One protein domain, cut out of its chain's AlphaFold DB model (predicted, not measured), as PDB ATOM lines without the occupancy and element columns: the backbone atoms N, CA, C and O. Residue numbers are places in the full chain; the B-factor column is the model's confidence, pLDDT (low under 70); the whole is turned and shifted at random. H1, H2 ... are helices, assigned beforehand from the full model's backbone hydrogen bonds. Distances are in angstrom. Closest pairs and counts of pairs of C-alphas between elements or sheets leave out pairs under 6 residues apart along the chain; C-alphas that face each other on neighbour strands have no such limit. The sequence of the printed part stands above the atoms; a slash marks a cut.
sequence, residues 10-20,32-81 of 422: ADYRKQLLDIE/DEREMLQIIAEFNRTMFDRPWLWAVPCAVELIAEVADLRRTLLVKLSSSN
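Overview. This is residues 10 to 20 and 32 to 81 of the 422 residues of an uncharacterized protein of Sparus aurata (UniProt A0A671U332). H2 and H3 fold back along each other as a helical hairpin, and the shorter H1 lies near Ala 59, where H3 begins. Together they make a rod spanning 44 by 17 by 17 A. The printed part has 61 residues with three named helices, in the order H1, H2, H3, and no named strand: the class is all helix. The whole is loose, with a radius of gyration of the C-alphas of 13.1 A.

Along the chain. Find C-alpha 10 at (12.772, 26.600, -28.407); from there H1, residues 10 to 20, runs 15.4 A. Next, H2, residues 33 to 49, runs 24.5 A. H3, residues 59 to 81, runs 32.8 A to C-alpha 81 at (-10.735, 10.048, 6.163).

Arrangement. H1 is close to H3 but not clearly touching; their closest C-alphas, of Leu 16 and Ala 59, are 7.3 A apart. They run the same way at a shallow tilt of 11 degrees. H1 and H2 are only just apart, at 8.3 A. H2 and H3 touch as a hairpin, closest at the C-alphas of Glu 33 and Leu 73, 6.3 A. They run opposite ways at a shallow tilt of 33 degrees, only just short of steep. In H1, H2 and H3 every O i to N i+4 pair is within hydrogen-bond range.

Size, cuts and confidence. The C-alphas farthest apart, of Ala 10 and Asn 81, are 45.0 A apart. Residues 21 to 31 are not printed; C-alphas 20 and 32 stand 18.4 A apart across this cut. The H2 to H3 link is short. Residues 58 and 81 have pLDDT under 70.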
ATOM      1  N   ALA A  10      13.873  25.643 -28.473       72.69
ATOM      2  CA  ALA A  10      12.772  26.600 -28.407       72.69
ATOM      3  C   ALA A  10      11.389  25.946 -28.592       72.69
ATOM      4  O   ALA A  10      10.437  26.316 -27.899       72.69
ATOM      5  N   ASP A  11      11.269  24.951 -29.474       79.12
ATOM      6  CA  ASP A  11      10.007  24.249 -29.729       79.12
ATOM      7  C   ASP A  11       9.644  23.292 -28.590       79.12
ATOM      8  O   ASP A  11       8.472  23.182 -28.224       79.12
ATOM      9  N   TYR A  12      10.641  22.658 -27.961       76.56
ATOM     10  CA  TYR A  12      10.425  21.888 -26.732       76.56
ATOM     11  C   TYR A  12       9.848  22.756 -25.610       76.56
ATOM     12  O   TYR A  12       8.915  22.334 -24.928       76.56
ATOM     13  N   ARG A  13      10.357  23.985 -25.445       79.88
ATOM     14  CA  ARG A  13       9.839  24.929 -24.448       79.88
ATOM     15  C   ARG A  13       8.402  25.357 -24.755       79.88
ATOM     16  O   ARG A  13       7.595  25.413 -23.837       79.88
ATOM     17  N   LYS A  14       8.061  25.607 -26.026       83.12
ATOM     18  CA  LYS A  14       6.673  25.908 -26.427       83.12
ATOM     19  C   LYS A  14       5.715  24.756 -26.127       83.12
ATOM     20  O   LYS A  14       4.641  25.004 -25.602       83.12
ATOM     21  N   GLN A  15       6.105  23.513 -26.418       80.81
ATOM     22  CA  GLN A  15       5.270  22.351 -26.093       80.81
ATOM     23  C   GLN A  15       5.109  22.126 -24.586       80.81
ATOM     24  O   GLN A  15       4.076  21.616 -24.175       80.81
ATOM     25  N   LEU A  16       6.109  22.471 -23.770       81.12
ATOM     26  CA  LEU A  16       5.983  22.410 -22.312       81.12
ATOM     27  C   LEU A  16       5.025  23.477 -21.777       81.12
ATOM     28  O   LEU A  16       4.158  23.130 -20.988       81.12
ATOM     29  N   LEU A  17       5.103  24.715 -22.274       81.25
ATOM     30  CA  LEU A  17       4.170  25.789 -21.903       81.25
ATOM     31  C   LEU A  17       2.715  25.461 -22.292       81.25
ATOM     32  O   LEU A  17       1.813  25.688 -21.501       81.25
ATOM     33  N   ASP A  18       2.491  24.863 -23.467       84.75
ATOM     34  CA  ASP A  18       1.177  24.360 -23.914       84.75
ATOM     35  C   ASP A  18       0.642  23.233 -22.999       84.75
ATOM     36  O   ASP A  18      -0.548  23.167 -22.693       84.75
ATOM     37  N   ILE A  19       1.530  22.368 -22.492       83.75
ATOM     38  CA  ILE A  19       1.185  21.327 -21.510       83.75
ATOM     39  C   ILE A  19       0.907  21.931 -20.123       83.75
ATOM     40  O   ILE A  19      -0.020  21.483 -19.456       83.75
ATOM     41  N   GLU A  20       1.674  22.935 -19.692       82.00
ATOM     42  CA  GLU A  20       1.460  23.678 -18.441       82.00
ATOM     43  C   GLU A  20       0.120  24.418 -18.462       82.00
ATOM     44  O   GLU A  20      -0.681  24.241 -17.549       82.00
ATOM     45  N   ASP A  32     -10.501  21.019  -6.189       80.62
ATOM     46  CA  ASP A  32     -11.143  19.860  -5.566       80.62
ATOM     47  C   ASP A  32     -10.281  18.590  -5.676       80.62
ATOM     48  O   ASP A  32      -9.465  18.434  -6.586       80.62
ATOM     49  N   GLU A  33     -10.469  17.621  -4.768       84.94
ATOM     50  CA  GLU A  33      -9.707  16.351  -4.789       84.94
ATOM     51  C   GLU A  33      -9.831  15.616  -6.144       84.94
ATOM     52  O   GLU A  33      -8.891  14.953  -6.588       84.94
ATOM     53  N   ARG A  34     -10.976  15.773  -6.828       83.69
ATOM     54  CA  ARG A  34     -11.230  15.214  -8.167       83.69
ATOM     55  C   ARG A  34     -10.411  15.897  -9.261       83.69
ATOM     56  O   ARG A  34      -9.866  15.203 -10.114       83.69
ATOM     57  N   GLU A  35     -10.292  17.219  -9.218       85.44
ATOM     58  CA  GLU A  35      -9.496  17.993 -10.179       85.44
ATOM     59  C   GLU A  35      -8.007  17.682 -10.006       85.44
ATOM     60  O   GLU A  35      -7.327  17.372 -10.984       85.44
ATOM     61  N   MET A  36      -7.521  17.616  -8.757       84.75
ATOM     62  CA  MET A  36      -6.149  17.183  -8.462       84.75
ATOM     63  C   MET A  36      -5.847  15.803  -9.070       84.75
ATOM     64  O   MET A  36      -4.808  15.612  -9.704       84.75
ATOM     65  N   LEU A  37      -6.759  14.836  -8.909       87.31
ATOM     66  CA  LEU A  37      -6.635  13.501  -9.505       87.31
ATOM     67  C   LEU A  37      -6.636  13.537 -11.040       87.31
ATOM     68  O   LEU A  37      -5.847  12.822 -11.662       87.31
ATOM     69  N   GLN A  38      -7.489  14.362 -11.646       88.62
ATOM     70  CA  GLN A  38      -7.603  14.494 -13.098       88.62
ATOM     71  C   GLN A  38      -6.332  15.094 -13.720       88.62
ATOM     72  O   GLN A  38      -5.831  14.556 -14.707       88.62
ATOM     73  N   ILE A  39      -5.745  16.114 -13.091       88.00
ATOM     74  CA  ILE A  39      -4.467  16.724 -13.497       88.00
ATOM     75  C   ILE A  39      -3.323  15.711 -13.378       88.00
ATOM     76  O   ILE A  39      -2.547  15.528 -14.316       88.00
ATOM     77  N   ILE A  40      -3.253  14.965 -12.268       88.19
ATOM     78  CA  ILE A  40      -2.257  13.895 -12.088       88.19
ATOM     79  C   ILE A  40      -2.404  12.805 -13.168       88.19
ATOM     80  O   ILE A  40      -1.395  12.257 -13.626       88.19
ATOM     81  N   ALA A  41      -3.633  12.476 -13.579       87.88
ATOM     82  CA  ALA A  41      -3.910  11.487 -14.618       87.88
ATOM     83  C   ALA A  41      -3.522  11.979 -16.025       87.88
ATOM     84  O   ALA A  41      -2.817  11.259 -16.735       87.88
ATOM     85  N   GLU A  42      -3.906  13.201 -16.409       89.06
ATOM     86  CA  GLU A  42      -3.529  13.811 -17.694       89.06
ATOM     87  C   GLU A  42      -2.017  14.057 -17.798       89.06
ATOM     88  O   GLU A  42      -1.424  13.786 -18.846       89.06
ATOM     89  N   PHE A  43      -1.355  14.463 -16.708       89.19
ATOM     90  CA  PHE A  43       0.104  14.557 -16.656       89.19
ATOM     91  C   PHE A  43       0.764  13.195 -16.912       89.19
ATOM     92  O   PHE A  43       1.628  13.080 -17.781       89.19
ATOM     93  N   ASN A  44       0.338  12.145 -16.193       87.81
ATOM     94  CA  ASN A  44       0.876  10.797 -16.395       87.81
ATOM     95  C   ASN A  44       0.692  10.359 -17.855       87.81
ATOM     96  O   ASN A  44       1.650   9.908 -18.476       87.81
ATOM     97  N   ARG A  45      -0.513  10.532 -18.414       88.06
ATOM     98  CA  ARG A  45      -0.826  10.209 -19.811       88.06
ATOM     99  C   ARG A  45       0.117  10.924 -20.780       88.06
ATOM    100  O   ARG A  45       0.769  10.271 -21.586       88.06
ATOM    101  N   THR A  46       0.265  12.238 -20.628       85.69
ATOM    102  CA  THR A  46       1.125  13.075 -21.477       85.69
ATOM    103  C   THR A  46       2.597  12.644 -21.410       85.69
ATOM    104  O   THR A  46       3.263  12.539 -22.441       85.69
ATOM    105  N   MET A  47       3.099  12.309 -20.216       82.88
ATOM    106  CA  MET A  47       4.470  11.824 -20.005       82.88
ATOM    107  C   MET A  47       4.708  10.382 -20.491       82.88
ATOM    108  O   MET A  47       5.857  10.019 -20.762       82.88
ATOM    109  N   PHE A  48       3.664   9.555 -20.607       84.62
ATOM    110  CA  PHE A  48       3.744   8.225 -21.226       84.62
ATOM    111  C   PHE A  48       3.649   8.288 -22.758       84.62
ATOM    112  O   PHE A  48       4.412   7.596 -23.430       84.62
ATOM    113  N   ASP A  49       2.786   9.148 -23.306       84.81
ATOM    114  CA  ASP A  49       2.635   9.354 -24.755       84.81
ATOM    115  C   ASP A  49       3.868  10.047 -25.375       84.81
ATOM    116  O   ASP A  49       4.205   9.819 -26.540       84.81
ATOM    117  N   ARG A  50       4.588  10.874 -24.600       84.31
ATOM    118  CA  ARG A  50       5.816  11.576 -25.023       84.31
ATOM    119  C   ARG A  50       7.011  11.218 -24.120       84.31
ATOM    120  O   ARG A  50       7.494  12.066 -23.369       84.31
ATOM    121  N   PRO A  51       7.576   9.997 -24.221       77.56
ATOM    122  CA  PRO A  51       8.627   9.524 -23.313       77.56
ATOM    123  C   PRO A  51       9.952  10.303 -23.411       77.56
ATOM    124  O   PRO A  51      10.814  10.161 -22.548       77.56
ATOM    125  N   TRP A  52      10.134  11.138 -24.439       80.50
ATOM    126  CA  TRP A  52      11.277  12.045 -24.547       80.50
ATOM    127  C   TRP A  52      11.195  13.244 -23.587       80.50
ATOM    128  O   TRP A  52      12.241  13.807 -23.275       80.50
ATOM    129  N   LEU A  53      10.010  13.605 -23.064       78.94
ATOM    130  CA  LEU A  53       9.861  14.692 -22.081       78.94
ATOM    131  C   LEU A  53      10.694  14.431 -20.818       78.94
ATOM    132  O   LEU A  53      11.310  15.350 -20.292       78.94
ATOM    133  N   TRP A  54      10.826  13.165 -20.400       78.31
ATOM    134  CA  TRP A  54      11.687  12.745 -19.283       78.31
ATOM    135  C   TRP A  54      13.176  13.102 -19.452       78.31
ATOM    136  O   TRP A  54      13.919  13.069 -18.474       78.31
ATOM    137  N   ALA A  55      13.627  13.405 -20.674       77.19
ATOM    138  CA  ALA A  55      15.003  13.799 -20.972       77.19
ATOM    139  C   ALA A  55      15.193  15.324 -21.108       77.19
ATOM    140  O   ALA A  55      16.324  15.776 -21.288       77.19
ATOM    141  N   VAL A  56      14.119  16.120 -21.034       80.62
ATOM    142  CA  VAL A  56      14.170  17.584 -21.163       80.62
ATOM    143  C   VAL A  56      14.338  18.214 -19.774       80.62
ATOM    144  O   VAL A  56      13.491  17.983 -18.914       80.62
ATOM    145  N   PRO A  57      15.371  19.046 -19.523       73.88
ATOM    146  CA  PRO A  57      15.593  19.651 -18.205       73.88
ATOM    147  C   PRO A  57      14.404  20.462 -17.674       73.88
ATOM    148  O   PRO A  57      14.113  20.402 -16.487       73.88
ATOM    149  N   CYS A  58      13.674  21.160 -18.549       69.19
ATOM    150  CA  CYS A  58      12.486  21.933 -18.176       69.19
ATOM    151  C   CYS A  58      11.314  21.060 -17.681       69.19
ATOM    152  O   CYS A  58      10.499  21.534 -16.904       69.19
ATOM    153  N   ALA A  59      11.252  19.768 -18.030       77.56
ATOM    154  CA  ALA A  59      10.223  18.876 -17.487       77.56
ATOM    155  C   ALA A  59      10.418  18.577 -15.985       77.56
ATOM    156  O   ALA A  59       9.510  18.057 -15.343       77.56
ATOM    157  N   VAL A  60      11.588  18.890 -15.407       79.94
ATOM    158  CA  VAL A  60      11.865  18.689 -13.973       79.94
ATOM    159  C   VAL A  60      11.006  19.604 -13.097       79.94
ATOM    160  O   VAL A  60      10.584  19.171 -12.026       79.94
ATOM    161  N   GLU A  61      10.712  20.824 -13.554       82.25
ATOM    162  CA  GLU A  61       9.855  21.782 -12.840       82.25
ATOM    163  C   GLU A  61       8.407  21.264 -12.811       82.25
ATOM    164  O   GLU A  61       7.866  21.029 -11.732       82.25
ATOM    165  N   LEU A  62       7.860  20.882 -13.971       82.81
ATOM    166  CA  LEU A  62       6.542  20.243 -14.093       82.81
ATOM    167  C   LEU A  62       6.404  18.958 -13.241       82.81
ATOM    168  O   LEU A  62       5.383  18.722 -12.591       82.81
ATOM    169  N   ILE A  63       7.447  18.115 -13.202       85.69
ATOM    170  CA  ILE A  63       7.491  16.915 -12.346       85.69
ATOM    171  C   ILE A  63       7.455  17.290 -10.852       85.69
ATOM    172  O   ILE A  63       6.851  16.561 -10.059       85.69
ATOM    173  N   ALA A  64       8.100  18.391 -10.452       86.62
ATOM    174  CA  ALA A  64       8.117  18.855  -9.069       86.62
ATOM    175  C   ALA A  64       6.742  19.388  -8.632       86.62
ATOM    176  O   ALA A  64       6.241  18.959  -7.591       86.62
ATOM    177  N   GLU A  65       6.092  20.214  -9.456       86.94
ATOM    178  CA  GLU A  65       4.748  20.741  -9.185       86.94
ATOM    179  C   GLU A  65       3.709  19.619  -9.049       86.94
ATOM    180  O   GLU A  65       2.966  19.556  -8.067       86.94
ATOM    181  N   VAL A  66       3.706  18.645  -9.968       87.88
ATOM    182  CA  VAL A  66       2.799  17.488  -9.880       87.88
ATOM    183  C   VAL A  66       3.129  16.593  -8.675       87.88
ATOM    184  O   VAL A  66       2.240  15.934  -8.123       87.88
ATOM    185  N   ALA A  67       4.380  16.575  -8.201       86.31
ATOM    186  CA  ALA A  67       4.729  15.908  -6.948       86.31
ATOM    187  C   ALA A  67       4.180  16.652  -5.714       86.31
ATOM    188  O   ALA A  67       3.733  15.988  -4.775       86.31
ATOM    189  N   ASP A  68       4.145  17.985  -5.711       88.81
ATOM    190  CA  ASP A  68       3.514  18.778  -4.645       88.81
ATOM    191  C   ASP A  68       1.983  18.696  -4.677       88.81
ATOM    192  O   ASP A  68       1.353  18.553  -3.623       88.81
ATOM    193  N   LEU A  69       1.373  18.622  -5.864       88.44
ATOM    194  CA  LEU A  69      -0.053  18.327  -6.017       88.44
ATOM    195  C   LEU A  69      -0.403  16.952  -5.421       88.44
ATOM    196  O   LEU A  69      -1.352  16.829  -4.647       88.44
ATOM    197  N   ARG A  70       0.418  15.921  -5.686       90.50
ATOM    198  CA  ARG A  70       0.277  14.588  -5.062       90.50
ATOM    199  C   ARG A  70       0.405  14.634  -3.540       90.50
ATOM    200  O   ARG A  70      -0.374  13.971  -2.858       90.50
ATOM    201  N   ARG A  71       1.358  15.397  -2.991       89.56
ATOM    202  CA  ARG A  71       1.503  15.580  -1.530       89.56
ATOM    203  C   ARG A  71       0.263  16.243  -0.934       89.56
ATOM    204  O   ARG A  71      -0.254  15.766   0.073       89.56
ATOM    205  N   THR A  72      -0.241  17.284  -1.586       88.19
ATOM    206  CA  THR A  72      -1.424  18.043  -1.154       88.19
ATOM    207  C   THR A  72      -2.678  17.174  -1.161       88.19
ATOM    208  O   THR A  72      -3.402  17.129  -0.168       88.19
ATOM    209  N   LEU A  73      -2.888  16.404  -2.231       87.81
ATOM    210  CA  LEU A  73      -3.983  15.445  -2.340       87.81
ATOM    211  C   LEU A  73      -3.919  14.363  -1.250       87.81
ATOM    212  O   LEU A  73      -4.937  14.048  -0.642       87.81
ATOM    213  N   LEU A  74      -2.732  13.817  -0.955       87.00
ATOM    214  CA  LEU A  74      -2.560  12.836   0.127       87.00
ATOM    215  C   LEU A  74      -2.900  13.422   1.505       87.00
ATOM    216  O   LEU A  74      -3.486  12.725   2.332       87.00
ATOM    217  N   VAL A  75      -2.562  14.693   1.754       88.81
ATOM    218  CA  VAL A  75      -2.949  15.393   2.990       88.81
ATOM    219  C   VAL A  75      -4.465  15.588   3.047       88.81
ATOM    220  O   VAL A  75      -5.055  15.221   4.061       88.81
ATOM    221  N   LYS A  76      -5.102  16.067   1.965       85.94
ATOM    222  CA  LYS A  76      -6.567  16.217   1.882       85.94
ATOM    223  C   LYS A  76      -7.284  14.890   2.158       85.94
ATOM    224  O   LYS A  76      -8.021  14.807   3.134       85.94
ATOM    225  N   LEU A  77      -6.956  13.824   1.422       86.19
ATOM    226  CA  LEU A  77      -7.556  12.493   1.597       86.19
ATOM    227  C   LEU A  77      -7.364  11.932   3.018       86.19
ATOM    228  O   LEU A  77      -8.278  11.328   3.578       86.19
ATOM    229  N   SER A  78      -6.193  12.146   3.628       86.56
ATOM    230  CA  SER A  78      -5.919  11.725   5.011       86.56
ATOM    231  C   SER A  78      -6.745  12.514   6.039       86.56
ATOM    232  O   SER A  78      -7.247  11.946   7.013       86.56
ATOM    233  N   SER A  79      -6.942  13.817   5.815       80.38
ATOM    234  CA  SER A  79      -7.813  14.663   6.639       80.38
ATOM    235  C   SER A  79      -9.293  14.306   6.477       80.38
ATOM    236  O   SER A  79      -9.977  14.137   7.486       80.38
ATOM    237  N   SER A  80      -9.769  14.112   5.244       75.44
ATOM    238  CA  SER A  80     -11.137  13.679   4.921       75.44
ATOM    239  C   SER A  80     -11.473  12.338   5.592       75.44
ATOM    240  O   SER A  80     -12.485  12.223   6.281       75.44
ATOM    241  N   ASN A  81     -10.570  11.353   5.511       67.81
ATOM    242  CA  ASN A  81     -10.735  10.048   6.163       67.81
ATOM    243  C   ASN A  81     -10.723  10.140   7.707       67.81
ATOM    244  O   ASN A  81     -11.377   9.357   8.389       67.81
TER     245      ASN A  81